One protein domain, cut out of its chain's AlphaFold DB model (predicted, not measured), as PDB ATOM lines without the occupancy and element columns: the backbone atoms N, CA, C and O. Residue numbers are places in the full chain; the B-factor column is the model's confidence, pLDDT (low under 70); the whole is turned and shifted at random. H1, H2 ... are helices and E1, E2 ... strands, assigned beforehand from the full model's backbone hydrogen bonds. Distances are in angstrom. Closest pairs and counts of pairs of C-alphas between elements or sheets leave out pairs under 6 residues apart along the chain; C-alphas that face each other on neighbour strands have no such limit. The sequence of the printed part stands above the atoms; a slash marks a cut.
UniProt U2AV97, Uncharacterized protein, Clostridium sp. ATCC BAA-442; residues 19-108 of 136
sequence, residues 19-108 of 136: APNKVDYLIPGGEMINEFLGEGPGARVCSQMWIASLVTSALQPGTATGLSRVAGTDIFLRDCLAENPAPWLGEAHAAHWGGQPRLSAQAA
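This is residues 19 to 108 of the 136 residues of an uncharacterized protein of Clostridium sp. ATCC BAA-442 (UniProt U2AV97). With little regular structure, this elongated model is mostly loops: the short ribbon E1 and E2 lies near the middle, H1 toward one end, and H2, H3 and H4 toward the other. Of 90 printed residues, 31 are in named elements, mixed helices and strands, in the order H1 E1 H2 H3 H4 E2. It is only just loose, close to compact, with a radius of gyration of the C-alphas of 14.7 A and spans of 46 by 25 by 20 A.

The closest C-alphas of H1, residues 32 to 37, and E1, residues 48 to 51, are Ile 33 and Met 49, 7.3 A apart. E1 and E2, residues 105 to 107, are antiparallel at 150 degrees; N 49 and O 107, 2.8 A apart, are within hydrogen-bond range. H2, residues 77 to 83, is close but not clearly touching H3, residues 86 to 89; the closest C-alphas, Leu 81 and Trp 88, are 6.8 A apart. H3 and H4, residues 91 to 97, touch only at the corner, the closest C-alphas being Ala 86 and Ala 94, 5.1 A. In H1, H2 and H4 every O i to N i+4 pair is within range; H3 is too short for one.

H1 begins at C-alpha 32 (23.336, -20.924, 1.147); E2 ends at C-alpha 107 (14.500, -25.261, 0.588). H2 is 10.1 A long.

The printed part has no cut. The link E1 to H2 is long. Residues 101 and 103 to 108 have pLDDT under 70.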
ATOM      1  N   ALA A  19       8.696 -17.649  11.039       92.31
ATOM      2  CA  ALA A  19      10.071 -17.674  11.522       92.31
ATOM      3  C   ALA A  19      10.906 -18.654  10.675       92.31
ATOM      4  O   ALA A  19      10.368 -19.684  10.251       92.31
ATOM      5  N   PRO A  20      12.209 -18.391  10.461       91.38
ATOM      6  CA  PRO A  20      13.098 -19.358   9.828       91.38
ATOM      7  C   PRO A  20      13.068 -20.699  10.567       91.38
ATOM      8  O   PRO A  20      13.216 -20.758  11.788       91.38
ATOM      9  N   ASN A  21      12.869 -21.781   9.821       90.81
ATOM     10  CA  ASN A  21      12.731 -23.131  10.358       90.81
ATOM     11  C   ASN A  21      13.819 -24.016   9.755       90.81
ATOM     12  O   ASN A  21      13.614 -24.707   8.757       90.81
ATOM     13  N   LYS A  22      15.007 -23.894  10.346       89.25
ATOM     14  CA  LYS A  22      16.217 -24.616   9.965       89.25
ATOM     15  C   LYS A  22      16.197 -26.025  10.542       89.25
ATOM     16  O   LYS A  22      16.049 -26.198  11.752       89.25
ATOM     17  N   VAL A  23      16.379 -27.017   9.683       86.44
ATOM     18  CA  VAL A  23      16.316 -28.436  10.031       86.44
ATOM     19  C   VAL A  23      17.592 -29.116   9.553       86.44
ATOM     20  O   VAL A  23      17.932 -29.059   8.371       86.44
ATOM     21  N   ASP A  24      18.284 -29.782  10.475       85.62
ATOM     22  CA  ASP A  24      19.351 -30.711  10.113       85.62
ATOM     23  C   ASP A  24      18.730 -32.037   9.688       85.62
ATOM     24  O   ASP A  24      17.843 -32.580  10.356       85.62
ATOM     25  N   TYR A  25      19.190 -32.542   8.551       77.88
ATOM     26  CA  TYR A  25      18.715 -33.787   7.972       77.88
ATOM     27  C   TYR A  25      19.883 -34.626   7.448       77.88
ATOM     28  O   TYR A  25      21.036 -34.391   7.787       77.88
ATOM     29  N   LEU A  26      19.576 -35.633   6.634       80.12
ATOM     30  CA  LEU A  26      20.523 -36.662   6.198       80.12
ATOM     31  C   LEU A  26      21.734 -36.145   5.397       80.12
ATOM     32  O   LEU A  26      22.733 -36.851   5.314       80.12
ATOM     33  N   ILE A  27      21.657 -34.949   4.807       79.31
ATOM     34  CA  ILE A  27      22.764 -34.337   4.057       79.31
ATOM     35  C   ILE A  27      23.419 -33.219   4.872       79.31
ATOM     36  O   ILE A  27      22.706 -32.512   5.583       79.31
ATOM     37  N   PRO A  28      24.740 -33.005   4.776       75.88
ATOM     38  CA  PRO A  28      25.377 -31.844   5.382       75.88
ATOM     39  C   PRO A  28      24.754 -30.532   4.892       75.88
ATOM     40  O   PRO A  28      24.409 -30.383   3.719       75.88
ATOM     41  N   GLY A  29      24.608 -29.580   5.809       79.94
ATOM     42  CA  GLY A  29      24.207 -28.218   5.482       79.94
ATOM     43  C   GLY A  29      25.325 -27.398   4.848       79.94
ATOM     44  O   GLY A  29      26.497 -27.763   4.909       79.94
ATOM     45  N   GLY A  30      24.949 -26.257   4.279       82.69
ATOM     46  CA  GLY A  30      25.883 -25.256   3.767       82.69
ATOM     47  C   GLY A  30      25.412 -23.838   4.076       82.69
ATOM     48  O   GLY A  30      24.344 -23.637   4.654       82.69
ATOM     49  N   GLU A  31      26.202 -22.852   3.658       85.62
ATOM     50  CA  GLU A  31      25.955 -21.433   3.954       85.62
ATOM     51  C   GLU A  31      24.811 -20.822   3.132       85.62
ATOM     52  O   GLU A  31      24.271 -19.794   3.511       85.62
ATOM     53  N   MET A  32      24.362 -21.470   2.052       85.00
ATOM     54  CA  MET A  32      23.336 -20.924   1.147       85.00
ATOM     55  C   MET A  32      22.031 -20.529   1.863       85.00
ATOM     56  O   MET A  32      21.413 -19.521   1.526       85.00
ATOM     57  N   ILE A  33      21.597 -21.302   2.865       84.38
ATOM     58  CA  ILE A  33      20.404 -20.958   3.657       84.38
ATOM     59  C   ILE A  33      20.692 -19.753   4.564       84.38
ATOM     60  O   ILE A  33      19.815 -18.914   4.754       84.38
ATOM     61  N   ASN A  34      21.908 -19.643   5.102       86.38
ATOM     62  CA  ASN A  34      22.326 -18.493   5.903       86.38
ATOM     63  C   ASN A  34      22.351 -17.230   5.042       86.38
ATOM     64  O   ASN A  34      21.740 -16.235   5.417       86.38
ATOM     65  N   GLU A  35      22.948 -17.304   3.850       86.06
ATOM     66  CA  GLU A  35      22.963 -16.220   2.864       86.06
ATOM     67  C   GLU A  35      21.545 -15.777   2.489       86.06
ATOM     68  O   GLU A  35      21.242 -14.585   2.529       86.06
ATOM     69  N   PHE A  36      20.644 -16.728   2.205       85.31
ATOM     70  CA  PHE A  36      19.238 -16.432   1.913       85.31
ATOM     71  C   PHE A  36      18.532 -15.716   3.074       85.31
ATOM     72  O   PHE A  36      17.710 -14.825   2.855       85.31
ATOM     73  N   LEU A  37      18.849 -16.092   4.313       87.44
ATOM     74  CA  LEU A  37      18.291 -15.479   5.517       87.44
ATOM     75  C   LEU A  37      19.003 -14.176   5.921       87.44
ATOM     76  O   LEU A  37      18.542 -13.505   6.847       87.44
ATOM     77  N   GLY A  38      20.093 -13.806   5.243       88.38
ATOM     78  CA  GLY A  38      20.951 -12.684   5.626       88.38
ATOM     79  C   GLY A  38      21.690 -12.916   6.948       88.38
ATOM     80  O   GLY A  38      22.067 -11.957   7.622       88.38
ATOM     81  N   GLU A  39      21.862 -14.174   7.352       84.94
ATOM     82  CA  GLU A  39      22.631 -14.543   8.534       84.94
ATOM     83  C   GLU A  39      24.130 -14.463   8.213       84.94
ATOM     84  O   GLU A  39      24.598 -14.989   7.206       84.94
ATOM     85  N   GLY A  40      24.874 -13.736   9.049       80.94
ATOM     86  CA  GLY A  40      26.282 -13.435   8.803       80.94
ATOM     87  C   GLY A  40      27.222 -14.643   8.950       80.94
ATOM     88  O   GLY A  40      26.808 -15.718   9.392       80.94
ATOM     89  N   PRO A  41      28.518 -14.457   8.638       78.06
ATOM     90  CA  PRO A  41      29.527 -15.506   8.758       78.06
ATOM     91  C   PRO A  41      29.575 -16.118  10.166       78.06
ATOM     92  O   PRO A  41      29.567 -15.397  11.164       78.06
ATOM     93  N   GLY A  42      29.653 -17.450  10.243       79.56
ATOM     94  CA  GLY A  42      29.668 -18.196  11.509       79.56
ATOM     95  C   GLY A  42      28.282 -18.541  12.062       79.56
ATOM     96  O   GLY A  42      28.187 -19.168  13.119       79.56
ATOM     97  N   ALA A  43      27.208 -18.170  11.358       84.06
ATOM     98  CA  ALA A  43      25.873 -18.668  11.649       84.06
ATOM     99  C   ALA A  43      25.812 -20.194  11.493       84.06
ATOM    100  O   ALA A  43      26.464 -20.794  10.639       84.06
ATOM    101  N   ARG A  44      24.996 -20.849  12.325       83.81
ATOM    102  CA  ARG A  44      24.809 -22.299  12.235       83.81
ATOM    103  C   ARG A  44      24.210 -22.655  10.872       83.81
ATOM    104  O   ARG A  44      23.063 -22.296  10.582       83.81
ATOM    105  N   VAL A  45      24.974 -23.406  10.083       84.69
ATOM    106  CA  VAL A  45      24.510 -24.053   8.851       84.69
ATOM    107  C   VAL A  45      23.474 -25.129   9.157       84.69
ATOM    108  O   VAL A  45      23.500 -25.745  10.223       84.69
ATOM    109  N   CYS A  46      22.573 -25.366   8.210       84.00
ATOM    110  CA  CYS A  46      21.603 -26.447   8.296       84.00
ATOM    111  C   CYS A  46      21.396 -27.118   6.944       84.00
ATOM    112  O   CYS A  46      21.656 -26.533   5.889       84.00
ATOM    113  N   SER A  47      20.922 -28.358   6.983       85.75
ATOM    114  CA  SER A  47      20.671 -29.162   5.787       85.75
ATOM    115  C   SER A  47      19.499 -28.642   4.972       85.75
ATOM    116  O   SER A  47      19.523 -28.708   3.751       85.75
ATOM    117  N   GLN A  48      18.435 -28.191   5.633       87.44
ATOM    118  CA  GLN A  48      17.184 -27.808   4.985       87.44
ATOM    119  C   GLN A  48      16.511 -26.665   5.742       87.44
ATOM    120  O   GLN A  48      16.741 -26.460   6.934       87.44
ATOM    121  N   MET A  49      15.631 -25.945   5.054       89.50
ATOM    122  CA  MET A  49      14.711 -24.987   5.650       89.50
ATOM    123  C   MET A  49      13.282 -25.343   5.242       89.50
ATOM    124  O   MET A  49      12.968 -25.408   4.056       89.50
ATOM    125  N   TRP A  50      12.411 -25.587   6.217       90.12
ATOM    126  CA  TRP A  50      11.044 -26.059   5.975       90.12
ATOM    127  C   TRP A  50      10.034 -24.922   6.125       90.12
ATOM    128  O   TRP A  50       9.883 -24.357   7.207       90.12
ATOM    129  N   ILE A  51       9.303 -24.607   5.059       87.88
ATOM    130  CA  ILE A  51       8.372 -23.476   4.986       87.88
ATOM    131  C   ILE A  51       6.931 -23.989   5.034       87.88
ATOM    132  O   ILE A  51       6.559 -24.910   4.304       87.88
ATOM    133  N   ALA A  52       6.110 -23.372   5.890       87.88
ATOM    134  CA  ALA A  52       4.715 -23.755   6.132       87.88
ATOM    135  C   ALA A  52       4.535 -25.248   6.489       87.88
ATOM    136  O   ALA A  52       3.506 -25.860   6.213       87.88
ATOM    137  N   SER A  53       5.548 -25.845   7.116       89.19
ATOM    138  CA  SER A  53       5.530 -27.241   7.543       89.19
ATOM    139  C   SER A  53       4.684 -27.430   8.800       89.19
ATOM    140  O   SER A  53       4.825 -26.694   9.780       89.19
ATOM    141  N   LEU A  54       3.837 -28.462   8.779       89.69
ATOM    142  CA  LEU A  54       3.033 -28.901   9.923       89.69
ATOM    143  C   LEU A  54       3.531 -30.212  10.541       89.69
ATOM    144  O   LEU A  54       2.881 -30.763  11.430       89.69
ATOM    145  N   VAL A  55       4.659 -30.727  10.055       87.00
ATOM    146  CA  VAL A  55       5.204 -32.025  10.452       87.00
ATOM    147  C   VAL A  55       6.478 -31.860  11.267       87.00
ATOM    148  O   VAL A  55       7.250 -30.919  11.078       87.00
ATOM    149  N   THR A  56       6.689 -32.792  12.190       88.81
ATOM    150  CA  THR A  56       7.916 -32.881  12.981       88.81
ATOM    151  C   THR A  56       8.956 -33.720  12.248       88.81
ATOM    152  O   THR A  56       8.613 -34.710  11.598       88.81
ATOM    153  N   SER A  57      10.229 -33.357  12.380       85.62
ATOM    154  CA  SER A  57      11.347 -34.111  11.812       85.62
ATOM    155  C   SER A  57      11.398 -35.534  12.370       85.62
ATOM    156  O   SER A  57      11.367 -35.741  13.583       85.62
ATOM    157  N   ALA A  58      11.550 -36.517  11.480       84.81
ATOM    158  CA  ALA A  58      11.705 -37.922  11.854       84.81
ATOM    159  C   ALA A  58      13.029 -38.207  12.588       84.81
ATOM    160  O   ALA A  58      13.109 -39.169  13.344       84.81
ATOM    161  N   LEU A  59      14.056 -37.369  12.391       84.19
ATOM    162  CA  LEU A  59      15.359 -37.522  13.054       84.19
ATOM    163  C   LEU A  59      15.368 -36.982  14.488       84.19
ATOM    164  O   LEU A  59      16.289 -37.267  15.247       84.19
ATOM    165  N   GLN A  60      14.358 -36.192  14.862       82.38
ATOM    166  CA  GLN A  60      14.206 -35.640  16.209       82.38
ATOM    167  C   GLN A  60      12.781 -35.889  16.725       82.38
ATOM    168  O   GLN A  60      12.027 -34.936  16.959       82.38
ATOM    169  N   PRO A  61      12.383 -37.166  16.884       80.31
ATOM    170  CA  PRO A  61      11.033 -37.516  17.303       80.31
ATOM    171  C   PRO A  61      10.728 -36.950  18.696       80.31
ATOM    172  O   PRO A  61      11.593 -36.892  19.566       80.31
ATOM    173  N   GLY A  62       9.484 -36.512  18.904       82.06
ATOM    174  CA  GLY A  62       9.043 -35.909  20.168       82.06
ATOM    175  C   GLY A  62       9.457 -34.447  20.366       82.06
ATOM    176  O   GLY A  62       9.084 -33.846  21.371       82.06
ATOM    177  N   THR A  63      10.180 -33.851  19.412       88.81
ATOM    178  CA  THR A  63      10.495 -32.414  19.410       88.81
ATOM    179  C   THR A  63       9.574 -31.642  18.464       88.81
ATOM    180  O   THR A  63       8.905 -32.219  17.608       88.81
ATOM    181  N   ALA A  64       9.561 -30.313  18.586       89.44
ATOM    182  CA  ALA A  64       8.869 -29.432  17.644       89.44
ATOM    183  C   ALA A  64       9.697 -29.114  16.380       89.44
ATOM    184  O   ALA A  64       9.257 -28.324  15.545       89.44
ATOM    185  N   THR A  65      10.892 -29.697  16.230       89.00
ATOM    186  CA  THR A  65      11.764 -29.457  15.074       89.00
ATOM    187  C   THR A  65      11.034 -29.806  13.783       89.00
ATOM    188  O   THR A  65      10.472 -30.891  13.662       89.00
ATOM    189  N   GLY A  66      11.051 -28.895  12.810       88.69
ATOM    190  CA  GLY A  66      10.338 -29.042  11.541       88.69
ATOM    191  C   GLY A  66       8.983 -28.339  11.501       88.69
ATOM    192  O   GLY A  66       8.529 -28.010  10.405       88.69
ATOM    193  N   LEU A  67       8.367 -28.001  12.640       91.88
ATOM    194  CA  LEU A  67       7.126 -27.221  12.654       91.88
ATOM    195  C   LEU A  67       7.396 -25.747  12.348       91.88
ATOM    196  O   LEU A  67       8.218 -25.094  12.992       91.88
ATOM    197  N   SER A  68       6.652 -25.194  11.391       92.75
ATOM    198  CA  SER A  68       6.692 -23.762  11.108       92.75
ATOM    199  C   SER A  68       5.996 -22.966  12.203       92.75
ATOM    200  O   SER A  68       4.896 -23.302  12.646       92.75
ATOM    201  N   ARG A  69       6.645 -21.877  12.609       94.75
ATOM    202  CA  ARG A  69       6.187 -20.979  13.670       94.75
ATOM    203  C   ARG A  69       5.874 -19.606  13.098       94.75
ATOM    204  O   ARG A  69       6.585 -19.146  12.202       94.75
ATOM    205  N   VAL A  70       4.860 -18.934  13.628       91.31
ATOM    206  CA  VAL A  70       4.583 -17.538  13.272       91.31
ATOM    207  C   VAL A  70       5.666 -16.649  13.890       91.31
ATOM    208  O   VAL A  70       5.942 -16.731  15.089       91.31
ATOM    209  N   ALA A  71       6.317 -15.828  13.064       90.56
ATOM    210  CA  ALA A  71       7.437 -14.988  13.470       90.56
ATOM    211  C   ALA A  71       7.040 -14.036  14.607       90.56
ATOM    212  O   ALA A  71       5.987 -13.406  14.562       90.56
ATOM    213  N   GLY A  72       7.906 -13.919  15.617       88.50
ATOM    214  CA  GLY A  72       7.653 -13.086  16.798       88.50
ATOM    215  C   GLY A  72       6.693 -13.700  17.825       88.50
ATOM    216  O   GLY A  72       6.312 -13.010  18.765       88.50
ATOM    217  N   THR A  73       6.312 -14.972  17.671       88.94
ATOM    218  CA  THR A  73       5.422 -15.690  18.599       88.94
ATOM    219  C   THR A  73       5.947 -17.093  18.902       88.94
ATOM    220  O   THR A  73       6.848 -17.575  18.216       88.94
ATOM    221  N   ASP A  74       5.329 -17.778  19.866       90.00
ATOM    222  CA  ASP A  74       5.541 -19.209  20.134       90.00
ATOM    223  C   ASP A  74       4.475 -20.114  19.493       90.00
ATOM    224  O   ASP A  74       4.376 -21.297  19.811       90.00
ATOM    225  N   ILE A  75       3.670 -19.569  18.577       90.38
ATOM    226  CA  ILE A  75       2.538 -20.275  17.975       90.38
ATOM    227  C   ILE A  75       2.993 -21.037  16.726       90.38
ATOM    228  O   ILE A  75       3.569 -20.458  15.796       90.38
ATOM    229  N   PHE A  76       2.691 -22.336  16.676       92.44
ATOM    230  CA  PHE A  76       2.903 -23.156  15.487       92.44
ATOM    231  C   PHE A  76       1.752 -23.008  14.496       92.44
ATOM    232  O   PHE A  76       0.581 -23.043  14.871       92.44
ATOM    233  N   LEU A  77       2.086 -22.949  13.204       90.62
ATOM    234  CA  LEU A  77       1.099 -22.904  12.123       90.62
ATOM    235  C   LEU A  77       0.139 -24.103  12.179       90.62
ATOM    236  O   LEU A  77      -1.049 -23.958  11.910       90.62
ATOM    237  N   ARG A  78       0.649 -25.276  12.575       91.19
ATOM    238  CA  ARG A  78      -0.151 -26.496  12.752       91.19
ATOM    239  C   ARG A  78      -1.290 -26.276  13.733       91.19
ATOM    240  O   ARG A  78      -2.411 -26.682  13.455       91.19
ATOM    241  N   ASP A  79      -0.991 -25.645  14.859       90.00
ATOM    242  CA  ASP A  79      -1.954 -25.482  15.937       90.00
ATOM    243  C   ASP A  79      -3.004 -24.424  15.543       90.00
ATOM    244  O   ASP A  79      -4.188 -24.641  15.782       90.00
ATOM    245  N   CYS A  80      -2.613 -23.370  14.807       87.88
ATOM    246  CA  CYS A  80      -3.559 -22.418  14.201       87.88
ATOM    247  C   CYS A  80      -4.561 -23.101  13.261       87.88
ATOM    248  O   CYS A  80      -5.763 -22.843  13.323       87.88
ATOM    249  N   LEU A  81      -4.060 -23.965  12.374       88.06
ATOM    250  CA  LEU A  81      -4.890 -24.670  11.397       88.06
ATOM    251  C   LEU A  81      -5.754 -25.751  12.054       88.06
ATOM    252  O   LEU A  81      -6.862 -26.003  11.591       88.06
ATOM    253  N   ALA A  82      -5.272 -26.380  13.126       87.56
ATOM    254  CA  ALA A  82      -6.039 -27.364  13.883       87.56
ATOM    255  C   ALA A  82      -7.172 -26.721  14.698       87.56
ATOM    256  O   ALA A  82      -8.236 -27.325  14.816       87.56
ATOM    257  N   GLU A  83      -6.962 -25.516  15.243       87.25
ATOM    258  CA  GLU A  83      -7.975 -24.815  16.041       87.25
ATOM    259  C   GLU A  83      -9.186 -24.404  15.194       87.25
ATOM    260  O   GLU A  83     -10.324 -24.558  15.641       87.25
ATOM    261  N   ASN A  84      -8.970 -23.902  13.974       83.88
ATOM    262  CA  ASN A  84     -10.074 -23.507  13.101       83.88
ATOM    263  C   ASN A  84      -9.679 -23.550  11.616       83.88
ATOM    264  O   ASN A  84      -9.309 -22.519  11.072       83.88
ATOM    265  N   PRO A  85      -9.743 -24.701  10.930       84.94
ATOM    266  CA  PRO A  85      -9.172 -24.859   9.588       84.94
ATOM    267  C   PRO A  85      -9.918 -24.108   8.479       84.94
ATOM    268  O   PRO A  85      -9.286 -23.636   7.533       84.94
ATOM    269  N   ALA A  86     -11.247 -23.996   8.566       86.50
ATOM    270  CA  ALA A  86     -12.077 -23.502   7.467       86.50
ATOM    271  C   ALA A  86     -11.785 -22.043   7.071       86.50
ATOM    272  O   ALA A  86     -11.666 -21.777   5.875       86.50
ATOM    273  N   PRO A  87     -11.557 -21.106   8.007       85.88
ATOM    274  CA  PRO A  87     -11.175 -19.748   7.640       85.88
ATOM    275  C   PRO A  87      -9.794 -19.622   6.983       85.88
ATOM    276  O   PRO A  87      -9.565 -18.648   6.276       85.88
ATOM    277  N   TRP A  88      -8.880 -20.576   7.199       84.56
ATOM    278  CA  TRP A  88      -7.530 -20.543   6.614       84.56
ATOM    279  C   TRP A  88      -7.423 -21.302   5.291       84.56
ATOM    280  O   TRP A  88      -6.702 -20.873   4.397       84.56
ATOM    281  N   LEU A  89      -8.095 -22.452   5.183       86.69
ATOM    282  CA  LEU A  89      -7.964 -23.377   4.047       86.69
ATOM    283  C   LEU A  89      -9.214 -23.407   3.153       86.69
ATOM    284  O   LEU A  89      -9.178 -23.970   2.061       86.69
ATOM    285  N   GLY A  90     -10.312 -22.801   3.605       87.50
ATOM    286  CA  GLY A  90     -11.627 -22.857   2.975       87.50
ATOM    287  C   GLY A  90     -12.497 -23.998   3.512       87.50
ATOM    288  O   GLY A  90     -12.014 -25.084   3.829       87.50
ATOM    289  N   GLU A  91     -13.811 -23.760   3.564       88.75
ATOM    290  CA  GLU A  91     -14.822 -24.703   4.078       88.75
ATOM    291  C   GLU A  91     -14.769 -26.070   3.383       88.75
ATOM    292  O   GLU A  91     -14.709 -27.110   4.035       88.75
ATOM    293  N   ALA A  92     -14.730 -26.079   2.046       88.06
ATOM    294  CA  ALA A  92     -14.708 -27.317   1.266       88.06
ATOM    295  C   ALA A  92     -13.446 -28.152   1.536       88.06
ATOM    296  O   ALA A  92     -13.511 -29.380   1.599       88.06
ATOM    297  N   HIS A  93     -12.303 -27.487   1.728       87.25
ATOM    298  CA  HIS A  93     -11.052 -28.158   2.061       87.25
ATOM    299  C   HIS A  93     -11.093 -28.711   3.481       87.25
ATOM    300  O   HIS A  93     -10.791 -29.884   3.692       87.25
ATOM    301  N   ALA A  94     -11.498 -27.889   4.449       87.69
ATOM    302  CA  ALA A  94     -11.585 -28.283   5.848       87.69
ATOM    303  C   ALA A  94     -12.557 -29.454   6.060       87.69
ATOM    304  O   ALA A  94     -12.237 -30.383   6.798       87.69
ATOM    305  N   ALA A  95     -13.698 -29.461   5.366       84.69
ATOM    306  CA  ALA A  95     -14.664 -30.556   5.427       84.69
ATOM    307  C   ALA A  95     -14.102 -31.884   4.889       84.69
ATOM    308  O   ALA A  95     -14.483 -32.950   5.365       84.69
ATOM    309  N   HIS A  96     -13.200 -31.830   3.905       83.44
ATOM    310  CA  HIS A  96     -12.673 -33.025   3.250       83.44
ATOM    311  C   HIS A  96     -11.339 -33.508   3.853       83.44
ATOM    312  O   HIS A  96     -11.107 -34.712   3.945       83.44
ATOM    313  N   TRP A  97     -10.460 -32.595   4.276       78.56
ATOM    314  CA  TRP A  97      -9.087 -32.896   4.721       78.56
ATOM    315  C   TRP A  97      -8.714 -32.299   6.090       78.56
ATOM    316  O   TRP A  97      -7.585 -32.486   6.554       78.56
ATOM    317  N   GLY A  98      -9.623 -31.583   6.755       84.38
ATOM    318  CA  GLY A  98      -9.347 -30.911   8.026       84.38
ATOM    319  C   GLY A  98      -8.285 -29.813   7.900       84.38
ATOM    320  O   GLY A  98      -8.214 -29.104   6.901       84.38
ATOM    321  N   GLY A  99      -7.432 -29.678   8.919       78.44
ATOM    322  CA  GLY A  99      -6.365 -28.665   8.979       78.44
ATOM    323  C   GLY A  99      -5.087 -28.989   8.203       78.44
ATOM    324  O   GLY A  99      -4.062 -28.359   8.450       78.44
ATOM    325  N   GLN A 100      -5.096 -29.978   7.303       75.38
ATOM    326  CA  GLN A 100      -3.904 -30.369   6.546       75.38
ATOM    327  C   GLN A 100      -3.797 -29.593   5.220       75.38
ATOM    328  O   GLN A 100      -4.618 -29.818   4.335       75.38
ATOM    329  N   PRO A 101      -2.764 -28.759   4.996       65.31
ATOM    330  CA  PRO A 101      -2.658 -27.887   3.825       65.31
ATOM    331  C   PRO A 101      -2.288 -28.609   2.517       65.31
ATOM    332  O   PRO A 101      -2.100 -27.951   1.503       65.31
ATOM    333  N   ARG A 102      -2.215 -29.949   2.494       74.06
ATOM    334  CA  ARG A 102      -1.877 -30.818   1.338       74.06
ATOM    335  C   ARG A 102      -0.500 -30.591   0.691       74.06
ATOM    336  O   ARG A 102       0.005 -31.523   0.075       74.06
ATOM    337  N   LEU A 103       0.119 -29.429   0.870       63.94
ATOM    338  CA  LEU A 103       1.445 -29.075   0.382       63.94
ATOM    339  C   LEU A 103       2.265 -28.432   1.507       63.94
ATOM    340  O   LEU A 103       1.758 -27.627   2.285       63.94
ATOM    341  N   SER A 104       3.551 -28.770   1.557       63.12
ATOM    342  CA  SER A 104       4.569 -28.077   2.353       63.12
ATOM    343  C   SER A 104       5.779 -27.811   1.465       63.12
ATOM    344  O   SER A 104       6.136 -28.681   0.670       63.12
ATOM    345  N   ALA A 105       6.421 -26.655   1.612       67.88
ATOM    346  CA  ALA A 105       7.596 -26.297   0.823       67.88
ATOM    347  C   ALA A 105       8.880 -26.490   1.640       67.88
ATOM    348  O   ALA A 105       8.899 -26.286   2.854       67.88
ATOM    349  N   GLN A 106       9.969 -26.875   0.981       56.66
ATOM    350  CA  GLN A 106      11.283 -27.032   1.605       56.66
ATOM    351  C   GLN A 106      12.341 -26.424   0.685       56.66
ATOM    352  O   GLN A 106      12.299 -26.624  -0.527       56.66
ATOM    353  N   ALA A 107      13.285 -25.688   1.262       58.50
ATOM    354  CA  ALA A 107      14.500 -25.261   0.588       58.50
ATOM    355  C   ALA A 107      15.663 -26.136   1.069       58.50
ATOM    356  O   ALA A 107      15.832 -26.338   2.271       58.50
ATOM    357  N   ALA A 108      16.463 -26.647   0.136       56.47
ATOM    358  CA  ALA A 108      17.652 -27.443   0.417       56.47
ATOM    359  C   ALA A 108      18.810 -26.957  -0.474       56.47
ATOM    360  O   ALA A 108      18.567 -26.611  -1.635       56.47
TER     361      ALA A 108